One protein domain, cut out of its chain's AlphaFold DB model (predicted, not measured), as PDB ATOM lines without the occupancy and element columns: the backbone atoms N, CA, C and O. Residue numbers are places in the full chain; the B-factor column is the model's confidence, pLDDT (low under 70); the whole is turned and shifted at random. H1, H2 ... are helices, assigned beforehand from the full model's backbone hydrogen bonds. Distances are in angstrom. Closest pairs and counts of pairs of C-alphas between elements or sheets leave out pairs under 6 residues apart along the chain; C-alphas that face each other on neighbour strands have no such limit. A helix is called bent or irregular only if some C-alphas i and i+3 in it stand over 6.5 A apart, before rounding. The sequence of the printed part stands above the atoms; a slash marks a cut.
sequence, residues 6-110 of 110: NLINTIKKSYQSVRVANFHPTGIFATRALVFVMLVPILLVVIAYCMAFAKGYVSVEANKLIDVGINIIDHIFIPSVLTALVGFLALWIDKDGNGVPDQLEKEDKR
ATOM      1  N   ASN A   6      10.546  28.215  30.619       64.62
ATOM      2  CA  ASN A   6      11.924  28.045  30.173       64.62
ATOM      3  C   ASN A   6      12.464  26.633  30.439       64.62
ATOM      4  O   ASN A   6      13.185  26.106  29.601       64.62
ATOM      5  N   LEU A   7      12.084  25.985  31.545       65.00
ATOM      6  CA  LEU A   7      12.544  24.629  31.855       65.00
ATOM      7  C   LEU A   7      11.889  23.597  30.926       65.00
ATOM      8  O   LEU A   7      12.564  22.718  30.398       65.00
ATOM      9  N   ILE A   8      10.596  23.767  30.644       65.38
ATOM     10  CA  ILE A   8       9.844  22.916  29.709       65.38
ATOM     11  C   ILE A   8      10.394  23.069  28.282       65.38
ATOM     12  O   ILE A   8      10.573  22.075  27.576       65.38
ATOM     13  N   ASN A   9      10.732  24.295  27.870       66.94
ATOM     14  CA  ASN A   9      11.338  24.561  26.565       66.94
ATOM     15  C   ASN A   9      12.770  24.018  26.450       66.94
ATOM     16  O   ASN A   9      13.134  23.509  25.390       66.94
ATOM     17  N   THR A  10      13.565  24.050  27.523       65.88
ATOM     18  CA  THR A  10      14.903  23.431  27.561       65.88
ATOM     19  C   THR A  10      14.825  21.910  27.478       65.88
ATOM     20  O   THR A  10      15.592  21.304  26.728       65.88
ATOM     21  N   ILE A  11      13.866  21.280  28.163       67.56
ATOM     22  CA  ILE A  11      13.644  19.829  28.076       67.56
ATOM     23  C   ILE A  11      13.175  19.444  26.666       67.56
ATOM     24  O   ILE A  11      13.730  18.518  26.081       67.56
ATOM     25  N   LYS A  12      12.232  20.190  26.069       62.97
ATOM     26  CA  LYS A  12      11.793  19.965  24.677       62.97
ATOM     27  C   LYS A  12      12.932  20.134  23.671       62.97
ATOM     28  O   LYS A  12      13.089  19.279  22.805       62.97
ATOM     29  N   LYS A  13      13.755  21.182  23.797       62.22
ATOM     30  CA  LYS A  13      14.936  21.392  22.941       62.22
ATOM     31  C   LYS A  13      16.003  20.321  23.138       62.22
ATOM     32  O   LYS A  13      16.643  19.949  22.161       62.22
ATOM     33  N   SER A  14      16.173  19.813  24.356       61.09
ATOM     34  CA  SER A  14      17.093  18.709  24.646       61.09
ATOM     35  C   SER A  14      16.591  17.410  24.022       61.09
ATOM     36  O   SER A  14      17.346  16.754  23.323       61.09
ATOM     37  N   TYR A  15      15.300  17.088  24.147       60.78
ATOM     38  CA  TYR A  15      14.687  15.932  23.478       60.78
ATOM     39  C   TYR A  15      14.764  16.026  21.952       60.78
ATOM     40  O   TYR A  15      15.067  15.048  21.271       60.78
ATOM     41  N   GLN A  16      14.510  17.212  21.403       59.78
ATOM     42  CA  GLN A  16      14.589  17.453  19.969       59.78
ATOM     43  C   GLN A  16      16.048  17.465  19.487       59.78
ATOM     44  O   GLN A  16      16.312  16.950  18.413       59.78
ATOM     45  N   SER A  17      17.008  17.929  20.296       57.06
ATOM     46  CA  SER A  17      18.450  17.828  20.009       57.06
ATOM     47  C   SER A  17      18.976  16.404  20.114       57.06
ATOM     48  O   SER A  17      19.825  16.040  19.321       57.06
ATOM     49  N   VAL A  18      18.464  15.577  21.028       56.78
ATOM     50  CA  VAL A  18      18.818  14.148  21.116       56.78
ATOM     51  C   VAL A  18      18.201  13.351  19.962       56.78
ATOM     52  O   VAL A  18      18.759  12.341  19.558       56.78
ATOM     53  N   ARG A  19      17.076  13.813  19.400       59.44
ATOM     54  CA  ARG A  19      16.447  13.231  18.203       59.44
ATOM     55  C   ARG A  19      17.058  13.737  16.883       59.44
ATOM     56  O   ARG A  19      16.993  13.026  15.888       59.44
ATOM     57  N   VAL A  20      17.588  14.964  16.854       56.75
ATOM     58  CA  VAL A  20      18.228  15.596  15.676       56.75
ATOM     59  C   VAL A  20      19.724  15.280  15.614       56.75
ATOM     60  O   VAL A  20      20.267  15.092  14.528       56.75
ATOM     61  N   ALA A  21      20.392  15.160  16.762       54.28
ATOM     62  CA  ALA A  21      21.647  14.441  16.837       54.28
ATOM     63  C   ALA A  21      21.312  12.978  16.584       54.28
ATOM     64  O   ALA A  21      20.492  12.394  17.281       54.28
ATOM     65  N   ASN A  22      21.927  12.388  15.572       53.09
ATOM     66  CA  ASN A  22      21.779  10.990  15.199       53.09
ATOM     67  C   ASN A  22      22.468  10.092  16.255       53.09
ATOM     68  O   ASN A  22      23.373   9.320  15.932       53.09
ATOM     69  N   PHE A  23      22.112  10.269  17.536       54.38
ATOM     70  CA  PHE A  23      22.610   9.539  18.692       54.38
ATOM     71  C   PHE A  23      22.029   8.138  18.590       54.38
ATOM     72  O   PHE A  23      21.041   7.782  19.221       54.38
ATOM     73  N   HIS A  24      22.642   7.338  17.732       60.03
ATOM     74  CA  HIS A  24      22.600   5.907  17.886       60.03
ATOM     75  C   HIS A  24      23.297   5.677  19.224       60.03
ATOM     76  O   HIS A  24      24.489   5.990  19.307       60.03
ATOM     77  N   PRO A  25      22.612   5.228  20.291       57.28
ATOM     78  CA  PRO A  25      23.316   4.697  21.442       57.28
ATOM     79  C   PRO A  25      24.090   3.494  20.909       57.28
ATOM     80  O   PRO A  25      23.578   2.383  20.816       57.28
ATOM     81  N   THR A  26      25.299   3.748  20.414       68.50
ATOM     82  CA  THR A  26      26.159   2.729  19.834       68.50
ATOM     83  C   THR A  26      26.311   1.667  20.903       68.50
ATOM     84  O   THR A  26      26.572   2.027  22.054       68.50
ATOM     85  N   GLY A  27      26.166   0.388  20.548       69.62
ATOM     86  CA  GLY A  27      26.306  -0.717  21.504       69.62
ATOM     87  C   GLY A  27      27.572  -0.590  22.360       69.62
ATOM     88  O   GLY A  27      27.543  -0.896  23.540       69.62
ATOM     89  N   ILE A  28      28.624   0.030  21.816       79.50
ATOM     90  CA  ILE A  28      29.877   0.384  22.495       79.50
ATOM     91  C   ILE A  28      29.667   1.200  23.784       79.50
ATOM     92  O   ILE A  28      30.323   0.921  24.786       79.50
ATOM     93  N   PHE A  29      28.774   2.195  23.803       82.50
ATOM     94  CA  PHE A  29      28.487   2.973  25.016       82.50
ATOM     95  C   PHE A  29      27.795   2.114  26.078       82.50
ATOM     96  O   PHE A  29      28.155   2.201  27.251       82.50
ATOM     97  N   ALA A  30      26.863   1.251  25.670       82.38
ATOM     98  CA  ALA A  30      26.195   0.317  26.572       82.38
ATOM     99  C   ALA A  30      27.175  -0.732  27.124       82.38
ATOM    100  O   ALA A  30      27.211  -0.958  28.330       82.38
ATOM    101  N   THR A  31      28.034  -1.305  26.276       85.38
ATOM    102  CA  THR A  31      29.082  -2.250  26.685       85.38
ATOM    103  C   THR A  31      30.073  -1.598  27.646       85.38
ATOM    104  O   THR A  31      30.402  -2.182  28.672       85.38
ATOM    105  N   ARG A  32      30.514  -0.361  27.379       83.81
ATOM    106  CA  ARG A  32      31.398   0.377  28.298       83.81
ATOM    107  C   ARG A  32      30.720   0.658  29.635       83.81
ATOM    108  O   ARG A  32      31.341   0.450  30.670       83.81
ATOM    109  N   ALA A  33      29.460   1.092  29.628       87.31
ATOM    110  CA  ALA A  33      28.698   1.316  30.855       87.31
ATOM    111  C   ALA A  33      28.533   0.020  31.668       87.31
ATOM    112  O   ALA A  33      28.714   0.038  32.882       87.31
ATOM    113  N   LEU A  34      28.271  -1.108  31.003       85.31
ATOM    114  CA  LEU A  34      28.190  -2.422  31.643       85.31
ATOM    115  C   LEU A  34      29.516  -2.805  32.312       85.31
ATOM    116  O   LEU A  34      29.521  -3.174  33.484       85.31
ATOM    117  N   VAL A  35      30.640  -2.648  31.605       86.62
ATOM    118  CA  VAL A  35      31.980  -2.895  32.165       86.62
ATOM    119  C   VAL A  35      32.237  -2.004  33.380       86.62
ATOM    120  O   VAL A  35      32.730  -2.488  34.395       86.62
ATOM    121  N   PHE A  36      31.847  -0.727  33.329       86.94
ATOM    122  CA  PHE A  36      31.956   0.167  34.483       86.94
ATOM    123  C   PHE A  36      31.186  -0.359  35.696       86.94
ATOM    124  O   PHE A  36      31.750  -0.398  36.785       86.94
ATOM    125  N   VAL A  37      29.941  -0.810  35.517       88.44
ATOM    126  CA  VAL A  37      29.135  -1.380  36.611       88.44
ATOM    127  C   VAL A  37      29.795  -2.633  37.193       88.44
ATOM    128  O   VAL A  37      29.796  -2.803  38.409       88.44
ATOM    129  N   MET A  38      30.416  -3.472  36.359       86.75
ATOM    130  CA  MET A  38      31.151  -4.657  36.821       86.75
ATOM    131  C   MET A  38      32.441  -4.310  37.586       86.75
ATOM    132  O   MET A  38      32.848  -5.069  38.460       86.75
ATOM    133  N   LEU A  39      33.071  -3.160  37.313       88.00
ATOM    134  CA  LEU A  39      34.277  -2.702  38.021       88.00
ATOM    135  C   LEU A  39      33.985  -2.053  39.383       88.00
ATOM    136  O   LEU A  39      34.847  -2.077  40.264       88.00
ATOM    137  N   VAL A  40      32.787  -1.492  39.583       90.75
ATOM    138  CA  VAL A  40      32.368  -0.867  40.855       90.75
ATOM    139  C   VAL A  40      32.603  -1.763  42.083       90.75
ATOM    140  O   VAL A  40      33.232  -1.281  43.027       90.75
ATOM    141  N   PRO A  41      32.150  -3.034  42.125       87.75
ATOM    142  CA  PRO A  41      32.346  -3.877  43.305       87.75
ATOM    143  C   PRO A  41      33.828  -4.116  43.621       87.75
ATOM    144  O   PRO A  41      34.212  -4.044  44.786       87.75
ATOM    145  N   ILE A  42      34.673  -4.298  42.601       90.62
ATOM    146  CA  ILE A  42      36.126  -4.444  42.775       90.62
ATOM    147  C   ILE A  42      36.711  -3.184  43.416       90.62
ATOM    148  O   ILE A  42      37.446  -3.270  44.399       90.62
ATOM    149  N   LEU A  43      36.348  -2.006  42.902       90.75
ATOM    150  CA  LEU A  43      36.843  -0.735  43.427       90.75
ATOM    151  C   LEU A  43      36.461  -0.539  44.903       90.75
ATOM    152  O   LEU A  43      37.300  -0.130  45.705       90.75
ATOM    153  N   LEU A  44      35.217  -0.860  45.273       90.50
ATOM    154  CA  LEU A  44      34.738  -0.737  46.653       90.50
ATOM    155  C   LEU A  44      35.503  -1.650  47.618       90.50
ATOM    156  O   LEU A  44      35.900  -1.198  48.693       90.50
ATOM    157  N   VAL A  45      35.748  -2.906  47.232       90.50
ATOM    158  CA  VAL A  45      36.496  -3.863  48.064       90.50
ATOM    159  C   VAL A  45      37.954  -3.442  48.215       90.50
ATOM    160  O   VAL A  45      38.476  -3.473  49.327       90.50
ATOM    161  N   VAL A  46      38.597  -2.973  47.142       90.50
ATOM    162  CA  VAL A  46      39.986  -2.481  47.200       90.50
ATOM    163  C   VAL A  46      40.102  -1.286  48.145       90.50
ATOM    164  O   VAL A  46      40.995  -1.257  48.988       90.50
ATOM    165  N   ILE A  47      39.178  -0.326  48.069       90.31
ATOM    166  CA  ILE A  47      39.174   0.828  48.974       90.31
ATOM    167  C   ILE A  47      38.954   0.374  50.425       90.31
ATOM    168  O   ILE A  47      39.678   0.821  51.316       90.31
ATOM    169  N   ALA A  48      38.005  -0.535  50.673       86.94
ATOM    170  CA  ALA A  48      37.760  -1.098  52.002       86.94
ATOM    171  C   ALA A  48      38.999  -1.813  52.564       86.94
ATOM    172  O   ALA A  48      39.358  -1.603  53.724       86.94
ATOM    173  N   TYR A  49      39.692  -2.581  51.725       87.38
ATOM    174  CA  TYR A  49      40.933  -3.259  52.074       87.38
ATOM    175  C   TYR A  49      42.055  -2.267  52.403       87.38
ATOM    176  O   TYR A  49      42.676  -2.367  53.461       87.38
ATOM    177  N   CYS A  50      42.270  -1.247  51.565       87.50
ATOM    178  CA  CYS A  50      43.257  -0.198  51.828       87.50
ATOM    179  C   CYS A  50      42.952   0.571  53.123       87.50
ATOM    180  O   CYS A  50      43.868   0.859  53.891       87.50
ATOM    181  N   MET A  51      41.679   0.873  53.405       85.31
ATOM    182  CA  MET A  51      41.270   1.517  54.659       85.31
ATOM    183  C   MET A  51      41.509   0.623  55.878       85.31
ATOM    184  O   MET A  51      41.935   1.120  56.920       85.31
ATOM    185  N   ALA A  52      41.241  -0.679  55.766       83.44
ATOM    186  CA  ALA A  52      41.508  -1.640  56.831       83.44
ATOM    187  C   ALA A  52      43.017  -1.765  57.102       83.44
ATOM    188  O   ALA A  52      43.441  -1.748  58.255       83.44
ATOM    189  N   PHE A  53      43.829  -1.791  56.043       81.81
ATOM    190  CA  PHE A  53      45.285  -1.838  56.142       81.81
ATOM    191  C   PHE A  53      45.868  -0.561  56.763       81.81
ATOM    192  O   PHE A  53      46.671  -0.634  57.690       81.81
ATOM    193  N   ALA A  54      45.410   0.617  56.323       83.19
ATOM    194  CA  ALA A  54      45.866   1.904  56.848       83.19
ATOM    195  C   ALA A  54      45.544   2.101  58.342       83.19
ATOM    196  O   ALA A  54      46.273   2.803  59.038       83.19
ATOM    197  N   LYS A  55      44.470   1.482  58.850       80.81
ATOM    198  CA  LYS A  55      44.100   1.536  60.275       80.81
ATOM    199  C   LYS A  55      44.955   0.631  61.167       80.81
ATOM    200  O   LYS A  55      44.937   0.813  62.379       80.81
ATOM    201  N   GLY A  56      45.689  -0.333  60.606       76.06
ATOM    202  CA  GLY A  56      46.558  -1.244  61.365       76.06
ATOM    203  C   GLY A  56      45.827  -2.302  62.204       76.06
ATOM    204  O   GLY A  56      46.477  -3.133  62.833       76.06
ATOM    205  N   TYR A  57      44.492  -2.310  62.204       73.94
ATOM    206  CA  TYR A  57      43.659  -3.369  62.768       73.94
ATOM    207  C   TYR A  57      42.389  -3.522  61.927       73.94
ATOM    208  O   TYR A  57      41.776  -2.540  61.500       73.94
ATOM    209  N   VAL A  58      41.982  -4.767  61.690       72.31
ATOM    210  CA  VAL A  58      40.758  -5.080  60.947       72.31
ATOM    211  C   VAL A  58      39.653  -5.333  61.966       72.31
ATOM    212  O   VAL A  58      39.737  -6.284  62.742       72.31
ATOM    213  N   SER A  59      38.628  -4.474  62.004       78.50
ATOM    214  CA  SER A  59      37.441  -4.763  62.818       78.50
ATOM    215  C   SER A  59      36.714  -5.986  62.248       78.50
ATOM    216  O   SER A  59      36.786  -6.252  61.046       78.50
ATOM    217  N   VAL A  60      36.007  -6.739  63.091       82.38
ATOM    218  CA  VAL A  60      35.302  -7.962  62.665       82.38
ATOM    219  C   VAL A  60      34.288  -7.651  61.557       82.38
ATOM    220  O   VAL A  60      34.138  -8.416  60.605       82.38
ATOM    221  N   GLU A  61      33.645  -6.487  61.630       83.31
ATOM    222  CA  GLU A  61      32.699  -6.001  60.625       83.31
ATOM    223  C   GLU A  61      33.394  -5.654  59.306       83.31
ATOM    224  O   GLU A  61      32.875  -5.985  58.243       83.31
ATOM    225  N   ALA A  62      34.571  -5.021  59.359       84.25
ATOM    226  CA  ALA A  62      35.350  -4.695  58.169       84.25
ATOM    227  C   ALA A  62      35.847  -5.961  57.462       84.25
ATOM    228  O   ALA A  62      35.770  -6.040  56.239       84.25
ATOM    229  N   ASN A  63      36.290  -6.966  58.223       85.94
ATOM    230  CA  ASN A  63      36.716  -8.245  57.658       85.94
ATOM    231  C   ASN A  63      35.547  -8.950  56.958       85.94
ATOM    232  O   ASN A  63      35.636  -9.316  55.793       85.94
ATOM    233  N   LYS A  64      34.390  -9.013  57.628       87.25
ATOM    234  CA  LYS A  64      33.170  -9.591  57.055       87.25
ATOM    235  C   LYS A  64      32.696  -8.846  55.803       87.25
ATOM    236  O   LYS A  64      32.204  -9.477  54.873       87.25
ATOM    237  N   LEU A  65      32.827  -7.517  55.767       87.44
ATOM    238  CA  LEU A  65      32.499  -6.714  54.586       87.44
ATOM    239  C   LEU A  65      33.428  -7.041  53.410       87.44
ATOM    240  O   LEU A  65      32.952  -7.166  52.283       87.44
ATOM    241  N   ILE A  66      34.727  -7.191  53.673       87.75
ATOM    242  CA  ILE A  66      35.719  -7.572  52.662       87.75
ATOM    243  C   ILE A  66      35.425  -8.986  52.148       87.75
ATOM    244  O   ILE A  66      35.328  -9.161  50.940       87.75
ATOM    245  N   ASP A  67      35.176  -9.958  53.029       90.75
ATOM    246  CA  ASP A  67      34.875 -11.345  52.646       90.75
ATOM    247  C   ASP A  67      33.611 -11.457  51.789       90.75
ATOM    248  O   ASP A  67      33.604 -12.109  50.743       90.75
ATOM    249  N   VAL A  68      32.526 -10.792  52.198       89.06
ATOM    250  CA  VAL A  68      31.286 -10.761  51.409       89.06
ATOM    251  C   VAL A  68      31.515 -10.038  50.084       89.06
ATOM    252  O   VAL A  68      31.019 -10.484  49.052       89.06
ATOM    253  N   GLY A  69      32.286  -8.950  50.090       88.50
ATOM    254  CA  GLY A  69      32.652  -8.220  48.883       88.50
ATOM    255  C   GLY A  69      33.431  -9.078  47.885       88.50
ATOM    256  O   GLY A  69      33.084  -9.099  46.708       88.50
ATOM    257  N   ILE A  70      34.428  -9.832  48.354       91.62
ATOM    258  CA  ILE A  70      35.189 -10.791  47.539       91.62
ATOM    259  C   ILE A  70      34.257 -11.874  46.993       91.62
ATOM    260  O   ILE A  70      34.278 -12.144  45.798       91.62
ATOM    261  N   ASN A  71      33.364 -12.423  47.818       91.19
ATOM    262  CA  ASN A  71      32.421 -13.454  47.381       91.19
ATOM    263  C   ASN A  71      31.462 -12.957  46.278       91.19
ATOM    264  O   ASN A  71      31.156 -13.685  45.331       91.19
ATOM    265  N   ILE A  72      31.019 -11.696  46.360       89.12
ATOM    266  CA  ILE A  72      30.224 -11.052  45.303       89.12
ATOM    267  C   ILE A  72      31.045 -10.912  44.016       89.12
ATOM    268  O   ILE A  72      30.533 -11.209  42.937       89.12
ATOM    269  N   ILE A  73      32.305 -10.471  44.113       90.62
ATOM    270  CA  ILE A  73      33.198 -10.341  42.951       90.62
ATOM    271  C   ILE A  73      33.392 -11.707  42.286       90.62
ATOM    272  O   ILE A  73      33.184 -11.831  41.082       90.62
ATOM    273  N   ASP A  74      33.710 -12.738  43.060       89.69
ATOM    274  CA  ASP A  74      33.964 -14.086  42.556       89.69
ATOM    275  C   ASP A  74      32.747 -14.672  41.832       89.69
ATOM    276  O   ASP A  74      32.878 -15.201  40.727       89.69
ATOM    277  N   HIS A  75      31.540 -14.503  42.376       88.81
ATOM    278  CA  HIS A  75      30.317 -14.981  41.721       88.81
ATOM    279  C   HIS A  75      30.022 -14.278  40.392       88.81
ATOM    280  O   HIS A  75      29.429 -14.884  39.497       88.81
ATOM    281  N   ILE A  76      30.428 -13.017  40.246       87.88
ATOM    282  CA  ILE A  76      30.244 -12.256  39.006       87.88
ATOM    283  C   ILE A  76      31.333 -12.614  37.988       87.88
ATOM    284  O   ILE A  76      31.034 -12.804  36.811       87.88
ATOM    285  N   PHE A  77      32.592 -12.701  38.417       86.62
ATOM    286  CA  PHE A  77      33.731 -12.804  37.506       86.62
ATOM    287  C   PHE A  77      34.110 -14.239  37.150       86.62
ATOM    288  O   PHE A  77      34.484 -14.468  36.003       86.62
ATOM    289  N   ILE A  78      33.995 -15.217  38.056       88.69
ATOM    290  CA  ILE A  78      34.442 -16.594  37.780       88.69
ATOM    291  C   ILE A  78      33.736 -17.186  36.551       88.69
ATOM    292  O   ILE A  78      34.440 -17.631  35.640       88.69
ATOM    293  N   PRO A  79      32.390 -17.160  36.432       90.94
ATOM    294  CA  PRO A  79      31.727 -17.718  35.255       90.94
ATOM    295  C   PRO A  79      32.114 -16.988  33.965       90.94
ATOM    296  O   PRO A  79      32.333 -17.625  32.932       90.94
ATOM    297  N   SER A  80      32.242 -15.659  34.016       87.12
ATOM    298  CA  SER A  80      32.622 -14.844  32.858       87.12
ATOM    299  C   SER A  80      34.058 -15.110  32.408       87.12
ATOM    300  O   SER A  80      34.302 -15.293  31.217       87.12
ATOM    301  N   VAL A  81      35.003 -15.183  33.347       86.88
ATOM    302  CA  VAL A  81      36.420 -15.450  33.071       86.88
ATOM    303  C   VAL A  81      36.608 -16.875  32.563       86.88
ATOM    304  O   VAL A  81      37.305 -17.071  31.570       86.88
ATOM    305  N   LEU A  82      35.946 -17.865  33.172       90.38
ATOM    306  CA  LEU A  82      35.991 -19.250  32.699       90.38
ATOM    307  C   LEU A  82      35.422 -19.377  31.286       90.38
ATOM    308  O   LEU A  82      36.039 -20.017  30.441       90.38
ATOM    309  N   THR A  83      34.287 -18.736  31.003       90.25
ATOM    310  CA  THR A  83      33.686 -18.764  29.661       90.25
ATOM    311  C   THR A  83      34.615 -18.129  28.628       90.25
ATOM    312  O   THR A  83      34.806 -18.691  27.552       90.25
ATOM    313  N   ALA A  84      35.242 -16.995  28.956       88.19
ATOM    314  CA  ALA A  84      36.207 -16.342  28.076       88.19
ATOM    315  C   ALA A  84      37.453 -17.208  27.841       88.19
ATOM    316  O   ALA A  84      37.892 -17.344  26.703       88.19
ATOM    317  N   LEU A  85      37.993 -17.834  28.892       90.00
ATOM    318  CA  LEU A  85      39.155 -18.714  28.788       90.00
ATOM    319  C   LEU A  85      38.841 -19.959  27.956       90.00
ATOM    320  O   LEU A  85      39.610 -20.306  27.068       90.00
ATOM    321  N   VAL A  86      37.707 -20.615  28.202       90.88
ATOM    322  CA  VAL A  86      37.277 -21.788  27.428       90.88
ATOM    323  C   VAL A  86      36.995 -21.404  25.976       90.88
ATOM    324  O   VAL A  86      37.404 -22.132  25.077       90.88
ATOM    325  N   GLY A  87      36.359 -20.256  25.725       89.12
ATOM    326  CA  GLY A  87      36.162 -19.725  24.374       89.12
ATOM    327  C   GLY A  87      37.486 -19.449  23.662       89.12
ATOM    328  O   GLY A  87      37.655 -19.830  22.509       89.12
ATOM    329  N   PHE A  88      38.456 -18.870  24.369       90.12
ATOM    330  CA  PHE A  88      39.804 -18.643  23.852       90.12
ATOM    331  C   PHE A  88      40.551 -19.954  23.567       90.12
ATOM    332  O   PHE A  88      41.133 -20.103  22.500       90.12
ATOM    333  N   LEU A  89      40.488 -20.944  24.462       88.88
ATOM    334  CA  LEU A  89      41.072 -22.271  24.225       88.88
ATOM    335  C   LEU A  89      40.388 -22.992  23.060       88.88
ATOM    336  O   LEU A  89      41.044 -23.703  22.304       88.88
ATOM    337  N   ALA A  90      39.084 -22.785  22.875       86.81
ATOM    338  CA  ALA A  90      38.359 -23.323  21.735       86.81
ATOM    339  C   ALA A  90      38.828 -22.720  20.400       86.81
ATOM    340  O   ALA A  90      38.711 -23.394  19.381       86.81
ATOM    341  N   LEU A  91      39.395 -21.506  20.399       87.62
ATOM    342  CA  LEU A  91      40.066 -20.923  19.232       87.62
ATOM    343  C   LEU A  91      41.446 -21.541  18.958       87.62
ATOM    344  O   LEU A  91      42.047 -21.208  17.954       87.62
ATOM    345  N   TRP A  92      41.983 -22.416  19.806       86.88
ATOM    346  CA  TRP A  92      43.197 -23.173  19.464       86.88
ATOM    347  C   TRP A  92      42.867 -24.512  18.792       86.88
ATOM    348  O   TRP A  92      43.742 -25.186  18.260       86.88
ATOM    349  N   ILE A  93      41.605 -24.942  18.830       87.12
ATOM    350  CA  ILE A  93      41.207 -26.226  18.260       87.12
ATOM    351  C   ILE A  93      41.167 -26.093  16.736       87.12
ATOM    352  O   ILE A  93      40.280 -25.435  16.197       87.12
ATOM    353  N   ASP A  94      42.123 -26.745  16.089       87.62
ATOM    354  CA  ASP A  94      42.229 -26.932  14.643       87.62
ATOM    355  C   ASP A  94      42.255 -28.447  14.389       87.62
ATOM    356  O   ASP A  94      43.225 -29.133  14.738       87.62
ATOM    357  N   LYS A  95      41.135 -29.000  13.910       84.88
ATOM    358  CA  LYS A  95      40.999 -30.450  13.690       84.88
ATOM    359  C   LYS A  95      41.379 -30.880  12.285       84.88
ATOM    360  O   LYS A  95      41.748 -32.041  12.111       84.88
ATOM    361  N   ASP A  96      41.219 -30.011  11.297       86.12
ATOM    362  CA  ASP A  96      41.502 -30.316   9.894       86.12
ATOM    363  C   ASP A  96      42.931 -29.922   9.478       86.12
ATOM    364  O   ASP A  96      43.396 -30.336   8.414       86.12
ATOM    365  N   GLY A  97      43.663 -29.239  10.362       85.31
ATOM    366  CA  GLY A  97      45.081 -28.920  10.234       85.31
ATOM    367  C   GLY A  97      45.353 -27.820   9.216       85.31
ATOM    368  O   GLY A  97      46.452 -27.770   8.657       85.31
ATOM    369  N   ASN A  98      44.362 -26.981   8.919       86.31
ATOM    370  CA  ASN A  98      44.464 -25.956   7.885       86.31
ATOM    371  C   ASN A  98      45.048 -24.623   8.405       86.31
ATOM    372  O   ASN A  98      45.271 -23.697   7.619       86.31
ATOM    373  N   GLY A  99      45.350 -24.543   9.708       83.38
ATOM    374  CA  GLY A  99      45.916 -23.370  10.372       83.38
ATOM    375  C   GLY A  99      44.880 -22.337  10.826       83.38
ATOM    376  O   GLY A  99      45.271 -21.293  11.356       83.38
ATOM    377  N   VAL A 100      43.584 -22.601  10.641       83.94
ATOM    378  CA  VAL A 100      42.464 -21.765  11.083       83.94
ATOM    379  C   VAL A 100      41.686 -22.499  12.179       83.94
ATOM    380  O   VAL A 100      41.384 -23.679  12.058       83.94
ATOM    381  N   PRO A 101      41.316 -21.816  13.272       86.69
ATOM    382  CA  PRO A 101      40.503 -22.430  14.314       86.69
ATOM    383  C   PRO A 101      39.117 -22.873  13.829       86.69
ATOM    384  O   PRO A 101      38.350 -22.058  13.307       86.69
ATOM    385  N   ASP A 102      38.720 -24.102  14.171       85.69
ATOM    386  CA  ASP A 102      37.423 -24.704  13.821       85.69
ATOM    387  C   ASP A 102      36.222 -23.821  14.216       85.69
ATOM    388  O   ASP A 102      35.153 -23.877  13.609       85.69
ATOM    389  N   GLN A 103      36.343 -23.055  15.307       79.88
ATOM    390  CA  GLN A 103      35.261 -22.193  15.793       79.88
ATOM    391  C   GLN A 103      34.984 -21.008  14.865       79.88
ATOM    392  O   GLN A 103      33.836 -20.577  14.796       79.88
ATOM    393  N   LEU A 104      35.997 -20.508  14.153       81.88
ATOM    394  CA  LEU A 104      35.835 -19.414  13.194       81.88
ATOM    395  C   LEU A 104      35.211 -19.909  11.885       81.88
ATOM    396  O   LEU A 104      34.447 -19.190  11.253       81.88
ATOM    397  N   GLU A 105      35.451 -21.165  11.508       80.12
ATOM    398  CA  GLU A 105      34.893 -21.730  10.275       80.12
ATOM    399  C   GLU A 105      33.404 -22.060  10.351       80.12
ATOM    400  O   GLU A 105      32.707 -22.107   9.337       80.12
ATOM    401  N   LYS A 106      32.900 -22.350  11.554       70.19
ATOM    402  CA  LYS A 106      31.478 -22.664  11.759       70.19
ATOM    403  C   LYS A 106      30.571 -21.488  11.414       70.19
ATOM    404  O   LYS A 106      29.407 -21.723  11.096       70.19
ATOM    405  N   GLU A 107      31.078 -20.259  11.506       62.31
ATOM    406  CA  GLU A 107      30.340 -19.065  11.094       62.31
ATOM    407  C   GLU A 107      30.254 -18.937   9.569       62.31
ATOM    408  O   GLU A 107      29.236 -18.467   9.075       62.31
ATOM    409  N   ASP A 108      31.255 -19.427   8.830       59.72
ATOM    410  CA  ASP A 108      31.317 -19.347   7.360       59.72
ATOM    411  C   ASP A 108      30.517 -20.473   6.668       59.72
ATOM    412  O   ASP A 108      30.093 -20.357   5.521       59.72
ATOM    413  N   LYS A 109      30.258 -21.581   7.380       58.25
ATOM    414  CA  LYS A 109      29.457 -22.723   6.889       58.25
ATOM    415  C   LYS A 109      27.938 -22.560   7.115       58.25
ATOM    416  O   LYS A 109      27.210 -23.545   6.959       58.25
ATOM    417  N   ARG A 110      27.454 -21.374   7.508       48.88
ATOM    418  CA  ARG A 110      26.029 -21.078   7.758       48.88
ATOM    419  C   ARG A 110      25.371 -20.242   6.670       48.88
ATOM    420  O   ARG A 110      25.999 -19.275   6.201       48.88
TER     421      ARG A 110
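Overview. This is residues 6 to 110 of the 110 residues of an uncharacterized protein of Veillonella atypica (UniProt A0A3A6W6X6). Bent helices H2 and H3 pack as a hairpin along H2b and H3a, then splay into a V; H1 sticks out beyond H2a, and H4 folds back near H3b. The 105 printed residues, all helix by class, hold H1 to H4 in order. The whole is extended, radius of gyration of the C-alphas 23.4 A, and flat, 59 by 55 by 18 A.

Arrangement. H1, residues 6 to 20, touches no helix. H2, residues 27 to 55, assigned as one helix by its hydrogen bonds, is bent, with C-alphas 38 and 41 6.6 A apart; its arms are H2a, 27 to 38, and H2b, 41 to 55. H3, residues 60 to 90, likewise assigned, is bent, with C-alphas 76 and 79 6.8 A apart; its arms are H3a, 60 to 76, and H3b, 79 to 90. The hairpin H2b and H3a touch, closest C-alphas Val 45 and Gly 69, 5.9 A. H4, residues 102 to 108, has 1 of 3 O i to N i+4 and 2 of 4 O i to N i+3 pairs within hydrogen-bond range.

Along the chain. C-alpha 6 is at (11.924, 28.045, 30.173), C-alpha 108 at (31.317, -19.347, 7.360). H3a spans 24.6 A.

Size, cuts and confidence. The printed part has no cut. The H3 to H4 link is long. Residues 6 to 27 and 107 to 110 have pLDDT under 70.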